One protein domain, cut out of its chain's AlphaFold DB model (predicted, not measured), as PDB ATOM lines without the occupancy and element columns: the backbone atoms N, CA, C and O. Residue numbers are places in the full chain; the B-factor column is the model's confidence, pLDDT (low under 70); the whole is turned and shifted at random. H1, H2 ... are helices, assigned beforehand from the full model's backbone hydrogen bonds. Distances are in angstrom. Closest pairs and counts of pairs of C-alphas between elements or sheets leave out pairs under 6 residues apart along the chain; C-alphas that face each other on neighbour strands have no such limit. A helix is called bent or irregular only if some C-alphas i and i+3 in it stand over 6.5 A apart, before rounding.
ATOM      1  N   THR A  21      29.021   0.468  46.904       91.56
ATOM      2  CA  THR A  21      28.695   1.384  48.007       91.56
ATOM      3  C   THR A  21      29.186   2.802  47.719       91.56
ATOM      4  O   THR A  21      28.446   3.768  47.907       91.56
ATOM      5  N   ARG A  22      30.412   2.947  47.201       91.88
ATOM      6  CA  ARG A  22      30.980   4.253  46.851       91.88
ATOM      7  C   ARG A  22      30.274   4.861  45.643       91.88
ATOM      8  O   ARG A  22      30.000   6.059  45.655       91.88
ATOM      9  N   ALA A  23      29.932   4.054  44.643       94.25
ATOM     10  CA  ALA A  23      29.173   4.483  43.477       94.25
ATOM     11  C   ALA A  23      27.827   5.106  43.878       94.25
ATOM     12  O   ALA A  23      27.501   6.193  43.405       94.25
ATOM     13  N   LYS A  24      27.090   4.482  44.808       93.75
ATOM     14  CA  LYS A  24      25.821   5.016  45.340       93.75
ATOM     15  C   LYS A  24      25.994   6.352  46.058       93.75
ATOM     16  O   LYS A  24      25.213   7.272  45.832       93.75
ATOM     17  N   VAL A  25      27.030   6.470  46.889       94.00
ATOM     18  CA  VAL A  25      27.342   7.709  47.620       94.00
ATOM     19  C   VAL A  25      27.655   8.854  46.649       94.00
ATOM     20  O   VAL A  25      27.093   9.941  46.755       94.00
ATOM     21  N   ILE A  26      28.505   8.598  45.651       93.81
ATOM     22  CA  ILE A  26      28.869   9.594  44.638       93.81
ATOM     23  C   ILE A  26      27.679   9.931  43.727       93.81
ATOM     24  O   ILE A  26      27.497  11.097  43.383       93.81
ATOM     25  N   ARG A  27      26.838   8.946  43.377       95.00
ATOM     26  CA  ARG A  27      25.598   9.165  42.619       95.00
ATOM     27  C   ARG A  27      24.679  10.137  43.354       95.00
ATOM     28  O   ARG A  27      24.304  11.146  42.771       95.00
ATOM     29  N   LYS A  28      24.420   9.895  44.643       95.06
ATOM     30  CA  LYS A  28      23.594  10.786  45.465       95.06
ATOM     31  C   LYS A  28      24.157  12.209  45.514       95.06
ATOM     32  O   LYS A  28      23.412  13.158  45.303       95.06
ATOM     33  N   LEU A  29      25.464  12.360  45.754       95.12
ATOM     34  CA  LEU A  29      26.114  13.676  45.802       95.12
ATOM     35  C   LEU A  29      25.888  14.476  44.507       95.12
ATOM     36  O   LEU A  29      25.629  15.680  44.559       95.12
ATOM     37  N   TRP A  30      26.003  13.808  43.356       93.94
ATOM     38  CA  TRP A  30      25.795  14.422  42.047       93.94
ATOM     39  C   TRP A  30      24.333  14.735  41.753       93.94
ATOM     40  O   TRP A  30      24.053  15.803  41.211       93.94
ATOM     41  N   ASP A  31      23.425  13.823  42.089       94.12
ATOM     42  CA  ASP A  31      21.996  14.000  41.846       94.12
ATOM     43  C   ASP A  31      21.459  15.169  42.688       94.12
ATOM     44  O   ASP A  31      20.883  16.103  42.130       94.12
ATOM     45  N   ASP A  32      21.798  15.217  43.982       95.81
ATOM     46  CA  ASP A  32      21.455  16.333  44.872       95.81
ATOM     47  C   ASP A  32      22.022  17.678  44.351       95.81
ATOM     48  O   ASP A  32      21.338  18.703  44.364       95.81
ATOM     49  N   PHE A  33      23.272  17.702  43.860       94.50
ATOM     50  CA  PHE A  33      23.862  18.915  43.273       94.50
ATOM     51  C   PHE A  33      23.125  19.353  42.002       94.50
ATOM     52  O   PHE A  33      22.887  20.541  41.773       94.50
ATOM     53  N   ASN A  34      22.768  18.393  41.152       93.00
ATOM     54  CA  ASN A  34      22.028  18.645  39.925       93.00
ATOM     55  C   ASN A  34      20.619  19.191  40.213       93.00
ATOM     56  O   ASN A  34      20.134  20.047  39.463       93.00
ATOM     57  N   ASP A  35      19.985  18.740  41.290       94.44
ATOM     58  CA  ASP A  35      18.694  19.255  41.740       94.44
ATOM     59  C   ASP A  35      18.819  20.703  42.220       94.44
ATOM     60  O   ASP A  35      18.045  21.554  41.782       94.44
ATOM     61  N   LEU A  36      19.861  21.032  42.995       96.75
ATOM     62  CA  LEU A  36      20.169  22.419  43.370       96.75
ATOM     63  C   LEU A  36      20.415  23.306  42.145       96.75
ATOM     64  O   LEU A  36      19.882  24.411  42.056       96.75
ATOM     65  N   TYR A  37      21.188  22.827  41.172       93.19
ATOM     66  CA  TYR A  37      21.433  23.561  39.931       93.19
ATOM     67  C   TYR A  37      20.144  23.800  39.132       93.19
ATOM     68  O   TYR A  37      19.963  24.865  38.542       93.19
ATOM     69  N   SER A  38      19.237  22.821  39.119       92.88
ATOM     70  CA  SER A  38      17.937  22.943  38.456       92.88
ATOM     71  C   SER A  38      17.025  23.926  39.198       92.88
ATOM     72  O   SER A  38      16.382  24.754  38.556       92.88
ATOM     73  N   ALA A  39      17.032  23.896  40.533       95.94
ATOM     74  CA  ALA A  39      16.288  24.817  41.389       95.94
ATOM     75  C   ALA A  39      16.776  26.270  41.243       95.94
ATOM     76  O   ALA A  39      15.966  27.177  41.120       95.94
ATOM     77  N   LEU A  40      18.090  26.504  41.127       93.94
ATOM     78  CA  LEU A  40      18.645  27.842  40.859       93.94
ATOM     79  C   LEU A  40      18.133  28.470  39.555       93.94
ATOM     80  O   LEU A  40      18.103  29.691  39.429       93.94
ATOM     81  N   LYS A  41      17.779  27.644  38.569       92.38
ATOM     82  CA  LYS A  41      17.264  28.095  37.270       92.38
ATOM     83  C   LYS A  41      15.746  28.257  37.242       92.38
ATOM     84  O   LYS A  41      15.226  28.767  36.254       92.38
ATOM     85  N   ASN A  42      15.047  27.792  38.272       94.31
ATOM     86  CA  ASN A  42      13.600  27.861  38.359       94.31
ATOM     87  C   ASN A  42      13.187  29.116  39.139       94.31
ATOM     88  O   ASN A  42      13.475  29.250  40.324       94.31
ATOM     89  N   GLU A  43      12.470  30.023  38.479       93.31
ATOM     90  CA  GLU A  43      11.991  31.274  39.083       93.31
ATOM     91  C   GLU A  43      10.957  31.067  40.203       93.31
ATOM     92  O   GLU A  43      10.747  31.962  41.018       93.31
ATOM     93  N   TYR A  44      10.345  29.882  40.273       95.88
ATOM     94  CA  TYR A  44       9.351  29.520  41.285       95.88
ATOM     95  C   TYR A  44       9.934  28.761  42.479       95.88
ATOM     96  O   TYR A  44       9.178  28.291  43.329       95.88
ATOM     97  N   THR A  45      11.253  28.576  42.540       96.31
ATOM     98  CA  THR A  45      11.881  27.875  43.659       96.31
ATOM     99  C   THR A  45      11.708  28.656  44.959       96.31
ATOM    100  O   THR A  45      12.077  29.827  45.046       96.31
ATOM    101  N   ASP A  46      11.195  27.982  45.991       97.69
ATOM    102  CA  ASP A  46      11.116  28.539  47.338       97.69
ATOM    103  C   ASP A  46      12.541  28.735  47.907       97.69
ATOM    104  O   ASP A  46      13.309  27.769  48.016       97.69
ATOM    105  N   PRO A  47      12.928  29.967  48.295       96.06
ATOM    106  CA  PRO A  47      14.254  30.242  48.843       96.06
ATOM    107  C   PRO A  47      14.585  29.473  50.132       96.06
ATOM    108  O   PRO A  47      15.754  29.162  50.382       96.06
ATOM    109  N   ILE A  48      13.588  29.175  50.968       97.62
ATOM    110  CA  ILE A  48      13.745  28.456  52.239       97.62
ATOM    111  C   ILE A  48      13.994  26.971  51.971       97.62
ATOM    112  O   ILE A  48      14.906  26.379  52.564       97.62
ATOM    113  N   GLU A  49      13.229  26.373  51.056       96.56
ATOM    114  CA  GLU A  49      13.445  24.989  50.626       96.56
ATOM    115  C   GLU A  49      14.814  24.842  49.962       96.56
ATOM    116  O   GLU A  49      15.584  23.946  50.317       96.56
ATOM    117  N   PHE A  50      15.169  25.782  49.080       97.69
ATOM    118  CA  PHE A  50      16.476  25.809  48.434       97.69
ATOM    119  C   PHE A  50      17.616  25.889  49.451       97.69
ATOM    120  O   PHE A  50      18.556  25.096  49.393       97.69
ATOM    121  N   GLN A  51      17.540  26.815  50.415       98.00
ATOM    122  CA  GLN A  51      18.567  26.945  51.447       98.00
ATOM    123  C   GLN A  51      18.710  25.648  52.255       98.00
ATOM    124  O   GLN A  51      19.828  25.238  52.577       98.00
ATOM    125  N   SER A  52      17.591  25.009  52.592       98.25
ATOM    126  CA  SER A  52      17.580  23.760  53.352       98.25
ATOM    127  C   SER A  52      18.233  22.622  52.566       98.25
ATOM    128  O   SER A  52      19.112  21.940  53.097       98.25
ATOM    129  N   ALA A  53      17.893  22.476  51.282       97.94
ATOM    130  CA  ALA A  53      18.512  21.503  50.385       97.94
ATOM    131  C   ALA A  53      20.015  21.767  50.197       97.94
ATOM    132  O   ALA A  53      20.822  20.841  50.276       97.94
ATOM    133  N   ALA A  54      20.418  23.032  50.036       98.06
ATOM    134  CA  ALA A  54      21.820  23.412  49.874       98.06
ATOM    135  C   ALA A  54      22.653  23.081  51.121       98.06
ATOM    136  O   ALA A  54      23.762  22.558  51.008       98.06
ATOM    137  N   LYS A  55      22.106  23.323  52.321       98.31
ATOM    138  CA  LYS A  55      22.738  22.926  53.590       98.31
ATOM    139  C   LYS A  55      22.847  21.407  53.714       98.31
ATOM    140  O   LYS A  55      23.890  20.914  54.136       98.31
ATOM    141  N   ALA A  56      21.801  20.668  53.343       97.94
ATOM    142  CA  ALA A  56      21.817  19.208  53.383       97.94
ATOM    143  C   ALA A  56      22.884  18.629  52.441       97.94
ATOM    144  O   ALA A  56      23.675  17.782  52.858       97.94
ATOM    145  N   TRP A  57      22.961  19.143  51.212       98.00
ATOM    146  CA  TRP A  57      23.994  18.772  50.251       98.00
ATOM    147  C   TRP A  57      25.402  19.091  50.762       98.00
ATOM    148  O   TRP A  57      26.279  18.234  50.709       98.00
ATOM    149  N   LEU A  58      25.614  20.293  51.310       97.81
ATOM    150  CA  LEU A  58      26.911  20.695  51.859       97.81
ATOM    151  C   LEU A  58      27.341  19.781  53.011       97.81
ATOM    152  O   LEU A  58      28.481  19.327  53.041       97.81
ATOM    153  N   ASN A  59      26.429  19.467  53.932       96.75
ATOM    154  CA  ASN A  59      26.707  18.542  55.030       96.75
ATOM    155  C   ASN A  59      27.059  17.143  54.513       96.75
ATOM    156  O   ASN A  59      27.959  16.502  55.049       96.75
ATOM    157  N   TYR A  60      26.381  16.681  53.460       96.31
ATOM    158  CA  TYR A  60      26.700  15.410  52.822       96.31
ATOM    159  C   TYR A  60      28.092  15.437  52.179       96.31
ATOM    160  O   TYR A  60      28.898  14.544  52.430       96.31
ATOM    161  N   PHE A  61      28.417  16.486  51.421       95.69
ATOM    162  CA  PHE A  61      29.736  16.674  50.814       95.69
ATOM    163  C   PHE A  61      30.864  16.689  51.855       95.69
ATOM    164  O   PHE A  61      31.902  16.066  51.653       95.69
ATOM    165  N   LEU A  62      30.637  17.343  52.995       95.69
ATOM    166  CA  LEU A  62      31.597  17.447  54.093       95.69
ATOM    167  C   LEU A  62      31.655  16.203  54.991       95.69
ATOM    168  O   LEU A  62      32.255  16.270  56.063       95.69
ATOM    169  N   THR A  63      31.060  15.073  54.586       94.56
ATOM    170  CA  THR A  63      31.159  13.819  55.347       94.56
ATOM    171  C   THR A  63      32.638  13.471  55.559       94.56
ATOM    172  O   THR A  63      33.337  13.195  54.573       94.56
ATOM    173  N   PRO A  64      33.132  13.479  56.811       93.69
ATOM    174  CA  PRO A  64      34.537  13.242  57.094       93.69
ATOM    175  C   PRO A  64      34.890  11.772  56.881       93.69
ATOM    176  O   PRO A  64      34.027  10.891  56.899       93.69
ATOM    177  N   SER A  65      36.182  11.504  56.707       93.50
ATOM    178  CA  SER A  65      36.680  10.134  56.819       93.50
ATOM    179  C   SER A  65      36.598   9.660  58.270       93.50
ATOM    180  O   SER A  65      36.718  10.462  59.198       93.50
ATOM    181  N   ILE A  66      36.398   8.359  58.462       92.44
ATOM    182  CA  ILE A  66      36.312   7.718  59.776       92.44
ATOM    183  C   ILE A  66      37.451   6.704  59.886       92.44
ATOM    184  O   ILE A  66      37.631   5.885  58.987       92.44
ATOM    185  N   GLY A  67      38.192   6.758  60.994       90.75
ATOM    186  CA  GLY A  67      39.331   5.875  61.261       90.75
ATOM    187  C   GLY A  67      40.667   6.412  60.738       90.75
ATOM    188  O   GLY A  67      40.744   7.517  60.190       90.75
ATOM    189  N   ASN A  68      41.729   5.632  60.935       90.62
ATOM    190  CA  ASN A  68      43.056   5.922  60.399       90.62
ATOM    191  C   ASN A  68      43.176   5.329  58.983       90.62
ATOM    192  O   ASN A  68      42.801   4.177  58.813       90.62
ATOM    193  N   PRO A  69      43.704   6.051  57.978       89.31
ATOM    194  CA  PRO A  69      43.898   5.518  56.625       89.31
ATOM    195  C   PRO A  69      44.692   4.208  56.528       89.31
ATOM    196  O   PRO A  69      44.529   3.484  55.550       89.31
ATOM    197  N   GLU A  70      45.543   3.923  57.515       91.62
ATOM    198  CA  GLU A  70      46.333   2.687  57.581       91.62
ATOM    199  C   GLU A  70      45.540   1.491  58.142       91.62
ATOM    200  O   GLU A  70      45.970   0.343  58.003       91.62
ATOM    201  N   ASP A  71      44.382   1.738  58.763       93.44
ATOM    202  CA  ASP A  71      43.554   0.696  59.361       93.44
ATOM    203  C   ASP A  71      42.625   0.057  58.316       93.44
ATOM    204  O   ASP A  71      42.071   0.709  57.428       93.44
ATOM    205  N   SER A  72      42.399  -1.254  58.437       87.25
ATOM    206  CA  SER A  72      41.547  -2.009  57.504       87.25
ATOM    207  C   SER A  72      40.066  -1.614  57.544       87.25
ATOM    208  O   SER A  72      39.324  -1.924  56.614       87.25
ATOM    209  N   ASP A  73      39.620  -0.976  58.627       89.94
ATOM    210  CA  ASP A  73      38.260  -0.469  58.817       89.94
ATOM    211  C   ASP A  73      38.125   1.024  58.467       89.94
ATOM    212  O   ASP A  73      37.084   1.627  58.734       89.94
ATOM    213  N   PHE A  74      39.135   1.616  57.819       90.50
ATOM    214  CA  PHE A  74      39.071   2.986  57.329       90.50
ATOM    215  C   PHE A  74      37.901   3.199  56.362       90.50
ATOM    216  O   PHE A  74      37.790   2.557  55.311       90.50
ATOM    217  N   ILE A  75      37.065   4.191  56.663       87.38
ATOM    218  CA  ILE A  75      35.984   4.627  55.781       87.38
ATOM    219  C   ILE A  75      36.346   5.995  55.228       87.38
ATOM    220  O   ILE A  75      36.304   7.009  55.925       87.38
ATOM    221  N   LYS A  76      36.651   6.038  53.930       88.31
ATOM    222  CA  LYS A  76      36.933   7.296  53.241       88.31
ATOM    223  C   LYS A  76      35.681   8.178  53.183       88.31
ATOM    224  O   LYS A  76      34.652   7.766  52.640       88.31
ATOM    225  N   GLY A  77      35.809   9.415  53.649       89.19
ATOM    226  CA  GLY A  77      34.811  10.477  53.531       89.19
ATOM    227  C   GLY A  77      34.620  10.957  52.091       89.19
ATOM    228  O   GLY A  77      35.082  10.319  51.134       89.19
ATOM    229  N   LEU A  78      33.905  12.066  51.913       88.62
ATOM    230  CA  LEU A  78      33.611  12.631  50.589       88.62
ATOM    231  C   LEU A  78      34.515  13.800  50.179       88.62
ATOM    232  O   LEU A  78      34.692  13.995  48.976       88.62
ATOM    233  N   TYR A  79      35.109  14.495  51.150       80.25
ATOM    234  CA  TYR A  79      36.081  15.578  50.970       80.25
ATOM    235  C   TYR A  79      37.510  15.099  51.265       80.25
ATOM    236  O   TYR A  79      37.673  14.240  52.165       80.25
TER     237      TYR A  79
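Overview. This is residues 21 to 79 of the 79 residues of an uncharacterized protein of Rhizophagus irregularis (strain DAOM 197198w) (UniProt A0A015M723). A helical hairpin: the longer H1 lies side by side with H2. Residues 62 to 79 run on from the end of H2 away from the link between the helices, then fold back on themselves as a tail without a named element. The printed part has 59 residues with two named helices, H1 then H2, and no named strand; the class is all helix. It is loose, with a radius of gyration of the C-alphas of 14.7 A, and spans 48 by 19 by 12 A.

Along the chain. H1, residues 21 to 40, measures 29.2 A from C-alpha 21 at (28.695, 1.384, 48.007) to C-alpha 40. H2, residues 47 to 61, measures 20.7 A and ends with C-alpha 61 at (29.736, 16.674, 50.814).

Arrangement. H1 and H2 form a helical hairpin and touch, the closest C-alphas being those of Asp 32 and Trp 57, 6.4 A apart. They run opposite ways at a shallow tilt of 25 degrees. In both helices every O i to N i+4 pair is within hydrogen-bond range.

Size, cuts and confidence. The C-alphas farthest apart are those of Tyr 44 and Glu 70, 48.5 A. The printed part has no cut. The link from H1 to H2 is short. No printed residue is under 70 in pLDDT.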